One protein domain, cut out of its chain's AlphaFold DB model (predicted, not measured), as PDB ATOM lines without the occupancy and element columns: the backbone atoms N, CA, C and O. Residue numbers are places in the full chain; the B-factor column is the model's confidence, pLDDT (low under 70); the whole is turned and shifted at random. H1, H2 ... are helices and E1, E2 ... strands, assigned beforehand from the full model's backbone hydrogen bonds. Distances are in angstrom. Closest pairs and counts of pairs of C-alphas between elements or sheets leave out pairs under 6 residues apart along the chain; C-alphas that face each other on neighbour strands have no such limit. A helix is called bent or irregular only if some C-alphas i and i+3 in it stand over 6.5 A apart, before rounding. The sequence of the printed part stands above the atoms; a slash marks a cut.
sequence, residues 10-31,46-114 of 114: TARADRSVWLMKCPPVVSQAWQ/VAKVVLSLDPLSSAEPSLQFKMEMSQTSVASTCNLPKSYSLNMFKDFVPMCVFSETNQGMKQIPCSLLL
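What this domain is: This is residues 10 to 31 and 46 to 114 of the 114 residues of the protein "TFIIF_beta_N domain-containing protein" of Aegilops tauschii subsp. strangulata (UniProt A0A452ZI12). The model is loose and flat, with two lobes: a long hairpin, E5 and E6, with E1 beside the bent end of E6, and a sheet of E2, E3 and E4 with the small helices H1 and H2 near one end. The lobes meet where the end of E4 and the residues after it come to the end of E6, and the long link of the hairpin E2 and E3 extends past the end of its sheet away from the helices. The printed part has 91 residues, in the order E1 H1 E2 E3 H2 E4 E5 E6; its class is mixed, helices and strands. One sheet runs E1 E6 E5, mixed, the other E2 E3 E4, antiparallel. The radius of gyration of the C-alphas is 16.4 A, and the spans are 41 by 41 by 18 A.

Where its parts are: E1, residues 17 to 20, begins with C-alpha 17 at (19.122, 14.306, 0.229). H1 is residues 24 to 31. E2, residues 47 to 52, is 16.2 A long, and E3, residues 64 to 69, is 16.4 A. H2 is residues 73 to 77, and E4 residues 83 to 86. E5, residues 95 to 101, is 19.8 A long. E6, residues 104 to 113, is 27.7 A long, bends by 54 degrees at residue 109 and ends with C-alpha 113 at (17.347, 8.963, 8.929).

How they stand to each other: E1 is parallel to E6, with N 19 and O 111 at 2.8 A. E6 has staggered pairing: residues 104 to 110 pair with E5 and residues 110 to 113 with E1. E5 and E6 form an antiparallel hairpin, with N 99 and O 106 at 2.8 A. This sheet is strongly twisted. Residues 88 to 89 pair antiparallel with residues 112 to 113 of E6. The closest C-alphas of E4 and E6, Leu 86 and Leu 113, are 6.3 A apart. E3 is the inner strand of the other sheet: it is antiparallel to E2, with N 50 and O 66 at 2.7 A, and to E4, with N 67 and O 84 at 2.7 A. H1 only grazes this sheet, with residues 26 to 30, and is only just on it, with 5 pairs of C-alphas within 10 A. H1 and H2 are close but not clearly touching; their closest C-alphas, Ala 29 and Val 74, are 6.2 A apart. In H1 every O i to N i+4 pair is within hydrogen-bond range; in H2 it is 0 of 1, and 0 of 2 for O i to N i+3.

The domain as a whole: The two C-alphas farthest apart, those of Ser 58 and Asn 102, are 50.6 A apart. Residues 32 to 45 are not printed; C-alphas 31 and 46 are 9.1 A apart across the cut. The link E2 to E3 is long. The mean pLDDT of the printed part is 78.0; it is under 70 at residues 58 to 61, 71 to 79, 90 to 93, 104 and 112 to 114.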
ATOM      1  N   THR A  10      26.615  14.157 -12.808       79.25
ATOM      2  CA  THR A  10      27.081  14.508 -11.456       79.25
ATOM      3  C   THR A  10      26.792  15.961 -11.083       79.25
ATOM      4  O   THR A  10      27.077  16.364  -9.959       79.25
ATOM      5  N   ALA A  11      26.152  16.749 -11.957       78.50
ATOM      6  CA  ALA A  11      25.844  18.161 -11.702       78.50
ATOM      7  C   ALA A  11      24.901  18.412 -10.507       78.50
ATOM      8  O   ALA A  11      24.676  19.558 -10.134       78.50
ATOM      9  N   ARG A  12      24.303  17.361  -9.927       72.94
ATOM     10  CA  ARG A  12      23.479  17.432  -8.707       72.94
ATOM     11  C   ARG A  12      24.144  16.790  -7.493       72.94
ATOM     12  O   ARG A  12      23.490  16.648  -6.461       72.94
ATOM     13  N   ALA A  13      25.409  16.393  -7.609       74.25
ATOM     14  CA  ALA A  13      26.130  15.733  -6.532       74.25
ATOM     15  C   ALA A  13      26.476  16.681  -5.368       74.25
ATOM     16  O   ALA A  13      26.868  16.229  -4.305       74.25
ATOM     17  N   ASP A  14      26.308  17.987  -5.532       76.25
ATOM     18  CA  ASP A  14      26.381  18.979  -4.457       76.25
ATOM     19  C   ASP A  14      25.103  19.023  -3.597       76.25
ATOM     20  O   ASP A  14      25.105  19.550  -2.483       76.25
ATOM     21  N   ARG A  15      23.995  18.450  -4.085       80.94
ATOM     22  CA  ARG A  15      22.720  18.428  -3.364       80.94
ATOM     23  C   ARG A  15      22.712  17.282  -2.367       80.94
ATOM     24  O   ARG A  15      22.937  16.133  -2.724       80.94
ATOM     25  N   SER A  16      22.399  17.590  -1.116       76.44
ATOM     26  CA  SER A  16      22.192  16.571  -0.087       76.44
ATOM     27  C   SER A  16      20.726  16.152  -0.054       76.44
ATOM     28  O   SER A  16      19.841  17.007  -0.009       76.44
ATOM     29  N   VAL A  17      20.464  14.847  -0.038       85.00
ATOM     30  CA  VAL A  17      19.122  14.306   0.229       85.00
ATOM     31  C   VAL A  17      19.105  13.510   1.525       85.00
ATOM     32  O   VAL A  17      20.138  13.038   1.994       85.00
ATOM     33  N   TRP A  18      17.929  13.360   2.127       84.69
ATOM     34  CA  TRP A  18      17.755  12.488   3.284       84.69
ATOM     35  C   TRP A  18      17.118  11.179   2.836       84.69
ATOM     36  O   TRP A  18      16.069  11.174   2.195       84.69
ATOM     37  N   LEU A  19      17.764  10.067   3.166       86.31
ATOM     38  CA  LEU A  19      17.182   8.738   3.077       86.31
ATOM     39  C   LEU A  19      16.481   8.448   4.389       86.31
ATOM     40  O   LEU A  19      17.084   8.612   5.438       86.31
ATOM     41  N   MET A  20      15.237   7.983   4.340       87.62
ATOM     42  CA  MET A  20      14.504   7.592   5.539       87.62
ATOM     43  C   MET A  20      14.113   6.119   5.503       87.62
ATOM     44  O   MET A  20      13.664   5.619   4.467       87.62
ATOM     45  N   LYS A  21      14.223   5.420   6.636       86.88
ATOM     46  CA  LYS A  21      13.630   4.086   6.779       86.88
ATOM     47  C   LYS A  21      12.130   4.227   7.035       86.88
ATOM     48  O   LYS A  21      11.707   4.690   8.086       86.88
ATOM     49  N   CYS A  22      11.315   3.807   6.070       86.75
ATOM     50  CA  CYS A  22       9.858   3.884   6.171       86.75
ATOM     51  C   CYS A  22       9.258   2.523   6.579       86.75
ATOM     52  O   CYS A  22       9.445   1.544   5.851       86.75
ATOM     53  N   PRO A  23       8.540   2.417   7.717       88.31
ATOM     54  CA  PRO A  23       7.794   1.208   8.063       88.31
ATOM     55  C   PRO A  23       6.743   0.851   6.991       88.31
ATOM     56  O   PRO A  23       6.091   1.759   6.472       88.31
ATOM     57  N   PRO A  24       6.490  -0.442   6.696       88.19
ATOM     58  CA  PRO A  24       5.555  -0.847   5.636       88.19
ATOM     59  C   PRO A  24       4.142  -0.262   5.771       88.19
ATOM     60  O   PRO A  24       3.525   0.123   4.785       88.19
ATOM     61  N   VAL A  25       3.641  -0.142   7.001       85.38
ATOM     62  CA  VAL A  25       2.316   0.434   7.275       85.38
ATOM     63  C   VAL A  25       2.229   1.917   6.882       85.38
ATOM     64  O   VAL A  25       1.200   2.382   6.397       85.38
ATOM     65  N   VAL A  26       3.327   2.661   7.035       87.06
ATOM     66  CA  VAL A  26       3.408   4.080   6.671       87.06
ATOM     67  C   VAL A  26       3.445   4.229   5.152       87.06
ATOM     68  O   VAL A  26       2.684   5.023   4.598       87.06
ATOM     69  N   SER A  27       4.267   3.433   4.462       87.62
ATOM     70  CA  SER A  27       4.363   3.494   2.999       87.62
ATOM     71  C   SER A  27       3.055   3.090   2.311       87.62
ATOM     72  O   SER A  27       2.697   3.682   1.292       87.62
ATOM     73  N   GLN A  28       2.313   2.134   2.873       86.81
ATOM     74  CA  GLN A  28       0.977   1.762   2.400       86.81
ATOM     75  C   GLN A  28      -0.038   2.891   2.596       86.81
ATOM     76  O   GLN A  28      -0.791   3.203   1.673       86.81
ATOM     77  N   ALA A  29      -0.037   3.551   3.758       84.88
ATOM     78  CA  ALA A  29      -0.930   4.681   4.013       84.88
ATOM     79  C   ALA A  29      -0.672   5.855   3.049       84.88
ATOM     80  O   ALA A  29      -1.619   6.474   2.561       84.88
ATOM     81  N   TRP A  30       0.595   6.140   2.729       86.12
ATOM     82  CA  TRP A  30       0.976   7.182   1.767       86.12
ATOM     83  C   TRP A  30       0.549   6.862   0.330       86.12
ATOM     84  O   TRP A  30       0.059   7.741  -0.385       86.12
ATOM     85  N   GLN A  31       0.685   5.600  -0.082       84.69
ATOM     86  CA  GLN A  31       0.182   5.129  -1.376       84.69
ATOM     87  C   GLN A  31      -1.343   5.254  -1.445       84.69
ATOM     88  O   GLN A  31      -1.861   5.830  -2.396       84.69
ATOM     89  N   VAL A  46       1.069  13.951   2.968       86.62
ATOM     90  CA  VAL A  46       0.968  12.668   3.691       86.62
ATOM     91  C   VAL A  46       1.562  12.696   5.104       86.62
ATOM     92  O   VAL A  46       1.212  11.880   5.961       86.62
ATOM     93  N   ALA A  47       2.480  13.628   5.360       88.69
ATOM     94  CA  ALA A  47       3.134  13.818   6.647       88.69
ATOM     95  C   ALA A  47       3.853  15.173   6.695       88.69
ATOM     96  O   ALA A  47       4.089  15.802   5.661       88.69
ATOM     97  N   LYS A  48       4.256  15.588   7.895       90.56
ATOM     98  CA  LYS A  48       5.211  16.680   8.118       90.56
ATOM     99  C   LYS A  48       6.360  16.193   8.996       90.56
ATOM    100  O   LYS A  48       6.148  15.396   9.907       90.56
ATOM    101  N   VAL A  49       7.564  16.691   8.740       91.06
ATOM    102  CA  VAL A  49       8.726  16.467   9.608       91.06
ATOM    103  C   VAL A  49       8.923  17.705  10.473       91.06
ATOM    104  O   VAL A  49       8.976  18.823   9.967       91.06
ATOM    105  N   VAL A  50       9.005  17.502  11.781       91.38
ATOM    106  CA  VAL A  50       9.223  18.527  12.797       91.38
ATOM    107  C   VAL A  50      10.630  18.347  13.347       91.38
ATOM    108  O   VAL A  50      10.969  17.278  13.855       91.38
ATOM    109  N   LEU A  51      11.441  19.396  13.243       90.12
ATOM    110  CA  LEU A  51      12.733  19.495  13.908       90.12
ATOM    111  C   LEU A  51      12.567  20.330  15.173       90.12
ATOM    112  O   LEU A  51      12.099  21.466  15.116       90.12
ATOM    113  N   SER A  52      12.956  19.771  16.309       89.00
ATOM    114  CA  SER A  52      13.008  20.474  17.585       89.00
ATOM    115  C   SER A  52      14.457  20.591  18.038       89.00
ATOM    116  O   SER A  52      15.193  19.607  18.047       89.00
ATOM    117  N   LEU A  53      14.856  21.806  18.398       88.06
ATOM    118  CA  LEU A  53      16.162  22.127  18.955       88.06
ATOM    119  C   LEU A  53      15.932  22.685  20.358       88.06
ATOM    120  O   LEU A  53      15.182  23.648  20.510       88.06
ATOM    121  N   ASP A  54      16.578  22.085  21.352       86.25
ATOM    122  CA  ASP A  54      16.628  22.621  22.709       86.25
ATOM    123  C   ASP A  54      18.001  23.277  22.947       86.25
ATOM    124  O   ASP A  54      18.998  22.559  23.060       86.25
ATOM    125  N   PRO A  55      18.088  24.621  23.003       80.81
ATOM    126  CA  PRO A  55      19.351  25.331  23.206       80.81
ATOM    127  C   PRO A  55      19.955  25.146  24.604       80.81
ATOM    128  O   PRO A  55      21.129  25.454  24.791       80.81
ATOM    129  N   LEU A  56      19.157  24.718  25.589       82.31
ATOM    130  CA  LEU A  56      19.587  24.574  26.986       82.31
ATOM    131  C   LEU A  56      20.047  23.146  27.317       82.31
ATOM    132  O   LEU A  56      20.535  22.893  28.419       82.31
ATOM    133  N   SER A  57      19.898  22.215  26.374       77.38
ATOM    134  CA  SER A  57      20.338  20.833  26.531       77.38
ATOM    135  C   SER A  57      21.869  20.766  26.585       77.38
ATOM    136  O   SER A  57      22.559  21.185  25.660       77.38
ATOM    137  N   SER A  58      22.409  20.255  27.697       66.44
ATOM    138  CA  SER A  58      23.859  20.145  27.937       66.44
ATOM    139  C   SER A  58      24.512  18.948  27.231       66.44
ATOM    140  O   SER A  58      25.739  18.841  27.225       66.44
ATOM    141  N   ALA A  59      23.720  18.028  26.678       62.94
ATOM    142  CA  ALA A  59      24.212  17.031  25.738       62.94
ATOM    143  C   ALA A  59      24.213  17.673  24.342       62.94
ATOM    144  O   ALA A  59      23.257  18.382  24.041       62.94
ATOM    145  N   GLU A  60      25.274  17.452  23.549       61.06
ATOM    146  CA  GLU A  60      25.400  17.731  22.095       61.06
ATOM    147  C   GLU A  60      24.067  18.083  21.413       61.06
ATOM    148  O   GLU A  60      23.105  17.343  21.627       61.06
ATOM    149  N   PRO A  61      23.994  19.146  20.577       60.12
ATOM    150  CA  PRO A  61      22.745  19.785  20.157       60.12
ATOM    151  C   PRO A  61      21.668  18.742  19.876       60.12
ATOM    152  O   PRO A  61      21.719  18.044  18.861       60.12
ATOM    153  N   SER A  62      20.722  18.603  20.814       70.88
ATOM    154  CA  SER A  62      19.752  17.510  20.813       70.88
ATOM    155  C   SER A  62      18.658  17.803  19.791       70.88
ATOM    156  O   SER A  62      17.520  18.126  20.133       70.88
ATOM    157  N   LEU A  63      19.047  17.765  18.519       82.38
ATOM    158  CA  LEU A  63      18.188  17.879  17.356       82.38
ATOM    159  C   LEU A  63      17.263  16.665  17.352       82.38
ATOM    160  O   LEU A  63      17.669  15.555  17.011       82.38
ATOM    161  N   GLN A  64      16.014  16.873  17.754       87.69
ATOM    162  CA  GLN A  64      14.988  15.842  17.716       87.69
ATOM    163  C   GLN A  64      14.195  15.982  16.426       87.69
ATOM    164  O   GLN A  64      13.537  16.997  16.199       87.69
ATOM    165  N   PHE A  65      14.225  14.946  15.596       89.62
ATOM    166  CA  PHE A  65      13.379  14.859  14.417       89.62
ATOM    167  C   PHE A  65      12.150  14.009  14.736       89.62
ATOM    168  O   PHE A  65      12.251  12.939  15.336       89.62
ATOM    169  N   LYS A  66      10.971  14.479  14.338       91.12
ATOM    170  CA  LYS A  66       9.713  13.735  14.445       91.12
ATOM    171  C   LYS A  66       8.949  13.825  13.139       91.12
ATOM    172  O   LYS A  66       8.950  14.861  12.489       91.12
ATOM    173  N   MET A  67       8.273  12.757  12.759       91.62
ATOM    174  CA  MET A  67       7.333  12.729  11.654       91.62
ATOM    175  C   MET A  67       5.919  12.695  12.209       91.62
ATOM    176  O   MET A  67       5.600  11.808  12.991       91.62
ATOM    177  N   GLU A  68       5.064  13.619  11.800       90.75
ATOM    178  CA  GLU A  68       3.640  13.608  12.132       90.75
ATOM    179  C   GLU A  68       2.826  13.271  10.883       90.75
ATOM    180  O   GLU A  68       2.989  13.905   9.839       90.75
ATOM    181  N   MET A  69       1.960  12.263  10.983       86.50
ATOM    182  CA  MET A  69       1.131  11.811   9.862       86.50
ATOM    183  C   MET A  69      -0.012  12.790   9.595       86.50
ATOM    184  O   MET A  69      -0.652  13.279  10.529       86.50
ATOM    185  N   SER A  70      -0.320  13.034   8.320       80.25
ATOM    186  CA  SER A  70      -1.547  13.744   7.953       80.25
ATOM    187  C   SER A  70      -2.759  12.903   8.348       80.25
ATOM    188  O   SER A  70      -2.787  11.698   8.085       80.25
ATOM    189  N   GLN A  71      -3.778  13.524   8.934       65.19
ATOM    190  CA  GLN A  71      -5.002  12.840   9.340       65.19
ATOM    191  C   GLN A  71      -5.917  12.628   8.124       65.19
ATOM    192  O   GLN A  71      -6.947  13.275   7.971       65.19
ATOM    193  N   THR A  72      -5.492  11.760   7.209       63.16
ATOM    194  CA  THR A  72      -6.296  11.305   6.071       63.16
ATOM    195  C   THR A  72      -7.188  10.146   6.505       63.16
ATOM    196  O   THR A  72      -6.852   9.401   7.428       63.16
ATOM    197  N   SER A  73      -8.325   9.957   5.833       55.94
ATOM    198  CA  SER A  73      -9.320   8.920   6.157       55.94
ATOM    199  C   SER A  73      -8.729   7.497   6.230       55.94
ATOM    200  O   SER A  73      -9.243   6.641   6.947       55.94
ATOM    201  N   VAL A  74      -7.613   7.263   5.529       58.44
ATOM    202  CA  VAL A  74      -6.847   6.005   5.509       58.44
ATOM    203  C   VAL A  74      -6.000   5.819   6.780       58.44
ATOM    204  O   VAL A  74      -5.849   4.707   7.277       58.44
ATOM    205  N   ALA A  75      -5.479   6.906   7.359       56.03
ATOM    206  CA  ALA A  75      -4.730   6.856   8.613       56.03
ATOM    207  C   ALA A  75      -5.641   6.542   9.817       56.03
ATOM    208  O   ALA A  75      -5.204   5.882  10.761       56.03
ATOM    209  N   SER A  76      -6.913   6.964   9.773       55.34
ATOM    210  CA  SER A  76      -7.898   6.702  10.833       55.34
ATOM    211  C   SER A  76      -8.428   5.265  10.869       55.34
ATOM    212  O   SER A  76      -8.802   4.798  11.940       55.34
ATOM    213  N   THR A  77      -8.451   4.544   9.746       58.31
ATOM    214  CA  THR A  77      -8.931   3.149   9.694       58.31
ATOM    215  C   THR A  77      -7.853   2.126  10.049       58.31
ATOM    216  O   THR A  77      -8.175   1.012  10.453       58.31
ATOM    217  N   CYS A  78      -6.575   2.490   9.924       60.97
ATOM    218  CA  CYS A  78      -5.448   1.564  10.056       60.97
ATOM    219  C   CYS A  78      -4.694   1.674  11.405       60.97
ATOM    220  O   CYS A  78      -3.665   1.037  11.590       60.97
ATOM    221  N   ASN A  79      -5.208   2.428  12.389       66.88
ATOM    222  CA  ASN A  79      -4.563   2.624  13.704       66.88
ATOM    223  C   ASN A  79      -3.088   3.073  13.606       66.88
ATOM    224  O   ASN A  79      -2.248   2.646  14.400       66.88
ATOM    225  N   LEU A  80      -2.743   3.925  12.630       73.56
ATOM    226  CA  LEU A  80      -1.368   4.410  12.511       73.56
ATOM    227  C   LEU A  80      -1.019   5.340  13.685       73.56
ATOM    228  O   LEU A  80      -1.789   6.258  13.990       73.56
ATOM    229  N   PRO A  81       0.172   5.183  14.292       77.81
ATOM    230  CA  PRO A  81       0.739   6.190  15.174       77.81
ATOM    231  C   PRO A  81       0.696   7.587  14.545       77.81
ATOM    232  O   PRO A  81       1.077   7.790  13.391       77.81
ATOM    233  N   LYS A  82       0.245   8.566  15.334       81.69
ATOM    234  CA  LYS A  82       0.160   9.972  14.908       81.69
ATOM    235  C   LYS A  82       1.534  10.607  14.717       81.69
ATOM    236  O   LYS A  82       1.670  11.526  13.915       81.69
ATOM    237  N   SER A  83       2.534  10.131  15.459       86.25
ATOM    238  CA  SER A  83       3.893  10.656  15.435       86.25
ATOM    239  C   SER A  83       4.924   9.532  15.527       86.25
ATOM    240  O   SER A  83       4.744   8.588  16.296       86.25
ATOM    241  N   TYR A  84       6.003   9.662  14.763       89.12
ATOM    242  CA  TYR A  84       7.175   8.791  14.777       89.12
ATOM    243  C   TYR A  84       8.400   9.635  15.114       89.12
ATOM    244  O   TYR A  84       8.600  10.683  14.513       89.12
ATOM    245  N   SER A  85       9.228   9.203  16.062       90.56
ATOM    246  CA  SER A  85      10.527   9.852  16.289       90.56
ATOM    247  C   SER A  85      11.538   9.320  15.278       90.56
ATOM    248  O   SER A  85      11.540   8.124  15.000       90.56
ATOM    249  N   LEU A  86      12.355  10.207  14.722       89.81
ATOM    250  CA  LEU A  86      13.346   9.913  13.695       89.81
ATOM    251  C   LEU A  86      14.743  10.156  14.270       89.81
ATOM    252  O   LEU A  86      15.004  11.208  14.861       89.81
ATOM    253  N   ASN A  87      15.650   9.207  14.073       84.06
ATOM    254  CA  ASN A  87      17.030   9.299  14.528       84.06
ATOM    255  C   ASN A  87      17.948   9.588  13.346       84.06
ATOM    256  O   ASN A  87      17.921   8.890  12.333       84.06
ATOM    257  N   MET A  88      18.794  10.607  13.467       77.62
ATOM    258  CA  MET A  88      19.770  10.923  12.429       77.62
ATOM    259  C   MET A  88      21.025  10.083  12.639       77.62
ATOM    260  O   MET A  88      21.768  10.306  13.592       77.62
ATOM    261  N   PHE A  89      21.271   9.136  11.738       72.19
ATOM    262  CA  PHE A  89      22.476   8.316  11.758       72.19
ATOM    263  C   PHE A  89      23.476   8.859  10.741       72.19
ATOM    264  O   PHE A  89      23.160   9.012   9.561       72.19
ATOM    265  N   LYS A  90      24.695   9.152  11.200       69.50
ATOM    266  CA  LYS A  90      25.784   9.676  10.357       69.50
ATOM    267  C   LYS A  90      26.974   8.716  10.246       69.50
ATOM    268  O   LYS A  90      27.908   9.009   9.510       69.50
ATOM    269  N   ASP A  91      26.912   7.558  10.904       63.59
ATOM    270  CA  ASP A  91      28.043   6.629  11.077       63.59
ATOM    271  C   ASP A  91      28.239   5.632   9.918       63.59
ATOM    272  O   ASP A  91      28.810   4.558  10.098       63.59
ATOM    273  N   PHE A  92      27.757   5.952   8.713       60.31
ATOM    274  CA  PHE A  92      27.842   5.051   7.561       60.31
ATOM    275  C   PHE A  92      28.881   5.505   6.529       60.31
ATOM    276  O   PHE A  92      29.180   6.689   6.380       60.31
ATOM    277  N   VAL A  93      29.399   4.523   5.780       62.12
ATOM    278  CA  VAL A  93      30.184   4.707   4.547       62.12
ATOM    279  C   VAL A  93      29.453   5.700   3.622       62.12
ATOM    280  O   VAL A  93      28.225   5.616   3.542       62.12
ATOM    281  N   PRO A  94      30.149   6.618   2.916       73.19
ATOM    282  CA  PRO A  94      29.515   7.586   2.021       73.19
ATOM    283  C   PRO A  94      28.465   6.945   1.103       73.19
ATOM    284  O   PRO A  94      28.790   6.080   0.288       73.19
ATOM    285  N   MET A  95      27.205   7.367   1.236       74.62
ATOM    286  CA  MET A  95      26.088   6.835   0.453       74.62
ATOM    287  C   MET A  95      25.688   7.806  -0.662       74.62
ATOM    288  O   MET A  95      25.551   9.012  -0.446       74.62
ATOM    289  N   CYS A  96      25.472   7.269  -1.863       79.50
ATOM    290  CA  CYS A  96      25.031   8.014  -3.042       79.50
ATOM    291  C   CYS A  96      23.764   7.376  -3.623       79.50
ATOM    292  O   CYS A  96      23.682   6.156  -3.754       79.50
ATOM    293  N   VAL A  97      22.791   8.203  -3.999       82.19
ATOM    294  CA  VAL A  97      21.578   7.798  -4.714       82.19
ATOM    295  C   VAL A  97      21.801   7.986  -6.206       82.19
ATOM    296  O   VAL A  97      22.228   9.057  -6.640       82.19
ATOM    297  N   PHE A  98      21.465   6.961  -6.986       84.75
ATOM    298  CA  PHE A  98      21.493   7.004  -8.441       84.75
ATOM    299  C   PHE A  98      20.068   6.891  -8.979       84.75
ATOM    300  O   PHE A  98      19.323   5.995  -8.588       84.75
ATOM    301  N   SER A  99      19.682   7.802  -9.866       82.06
ATOM    302  CA  SER A  99      18.411   7.741 -10.586       82.06
ATOM    303  C   SER A  99      18.693   7.450 -12.051       82.06
ATOM    304  O   SER A  99      19.395   8.216 -12.709       82.06
ATOM    305  N   GLU A 100      18.153   6.345 -12.554       83.06
ATOM    306  CA  GLU A 100      18.155   6.023 -13.976       83.06
ATOM    307  C   GLU A 100      16.832   6.478 -14.589       83.06
ATOM    308  O   GLU A 100      15.747   6.150 -14.106       83.06
ATOM    309  N   THR A 101      16.926   7.273 -15.646       77.44
ATOM    310  CA  THR A 101      15.778   7.718 -16.437       77.44
ATOM    311  C   THR A 101      16.029   7.386 -17.901       77.44
ATOM    312  O   THR A 101      17.174   7.186 -18.302       77.44
ATOM    313  N   ASN A 102      14.989   7.435 -18.736       76.62
ATOM    314  CA  ASN A 102      15.137   7.292 -20.191       76.62
ATOM    315  C   ASN A 102      16.040   8.375 -20.835       76.62
ATOM    316  O   ASN A 102      16.306   8.303 -22.026       76.62
ATOM    317  N   GLN A 103      16.482   9.386 -20.071       71.06
ATOM    318  CA  GLN A 103      17.373  10.473 -20.502       71.06
ATOM    319  C   GLN A 103      18.788  10.379 -19.887       71.06
ATOM    320  O   GLN A 103      19.554  11.331 -19.999       71.06
ATOM    321  N   GLY A 104      19.127   9.282 -19.195       69.38
ATOM    322  CA  GLY A 104      20.444   9.064 -18.578       69.38
ATOM    323  C   GLY A 104      20.413   8.843 -17.059       69.38
ATOM    324  O   GLY A 104      19.348   8.840 -16.427       69.38
ATOM    325  N   MET A 105      21.601   8.641 -16.477       71.00
ATOM    326  CA  MET A 105      21.815   8.344 -15.053       71.00
ATOM    327  C   MET A 105      22.217   9.612 -14.284       71.00
ATOM    328  O   MET A 105      23.018  10.392 -14.784       71.00
ATOM    329  N   LYS A 106      21.706   9.822 -13.064       78.31
ATOM    330  CA  LYS A 106      22.009  10.985 -12.196       78.31
ATOM    331  C   LYS A 106      22.462  10.533 -10.807       78.31
ATOM    332  O   LYS A 106      21.817   9.643 -10.264       78.31
ATOM    333  N   GLN A 107      23.484  11.159 -10.212       76.94
ATOM    334  CA  GLN A 107      23.982  10.854  -8.852       76.94
ATOM    335  C   GLN A 107      23.747  12.004  -7.856       76.94
ATOM    336  O   GLN A 107      23.944  13.169  -8.202       76.94
ATOM    337  N   ILE A 108      23.367  11.677  -6.609       80.25
ATOM    338  CA  ILE A 108      23.127  12.637  -5.513       80.25
ATOM    339  C   ILE A 108      23.555  12.039  -4.146       80.25
ATOM    340  O   ILE A 108      23.074  10.959  -3.799       80.25
ATOM    341  N   PRO A 109      24.422  12.687  -3.342       73.50
ATOM    342  CA  PRO A 109      24.762  12.248  -1.984       73.50
ATOM    343  C   PRO A 109      23.591  12.280  -1.007       73.50
ATOM    344  O   PRO A 109      22.688  13.115  -1.112       73.50
ATOM    345  N   CYS A 110      23.627  11.398  -0.007       72.06
ATOM    346  CA  CYS A 110      22.521  11.251   0.929       72.06
ATOM    347  C   CYS A 110      22.934  10.963   2.378       72.06
ATOM    348  O   CYS A 110      23.922  10.279   2.634       72.06
ATOM    349  N   SER A 111      22.122  11.458   3.315       72.00
ATOM    350  CA  SER A 111      22.238  11.222   4.761       72.00
ATOM    351  C   SER A 111      21.086  10.345   5.246       72.00
ATOM    352  O   SER A 111      19.952  10.551   4.822       72.00
ATOM    353  N   LEU A 112      21.345   9.384   6.138       69.25
ATOM    354  CA  LEU A 112      20.340   8.419   6.593       69.25
ATOM    355  C   LEU A 112      19.600   8.886   7.861       69.25
ATOM    356  O   LEU A 112      20.190   9.359   8.830       69.25
ATOM    357  N   LEU A 113      18.288   8.691   7.854       69.44
ATOM    358  CA  LEU A 113      17.347   8.963   8.929       69.44
ATOM    359  C   LEU A 113      16.608   7.648   9.248       69.44
ATOM    360  O   LEU A 113      15.931   7.087   8.385       69.44
ATOM    361  N   LEU A 114      16.792   7.107  10.454       66.81
ATOM    362  CA  LEU A 114      16.246   5.810  10.886       66.81
ATOM    363  C   LEU A 114      15.063   5.949  11.843       66.81
ATOM    364  O   LEU A 114      15.084   6.862  12.698       66.81
TER     365      LEU A 114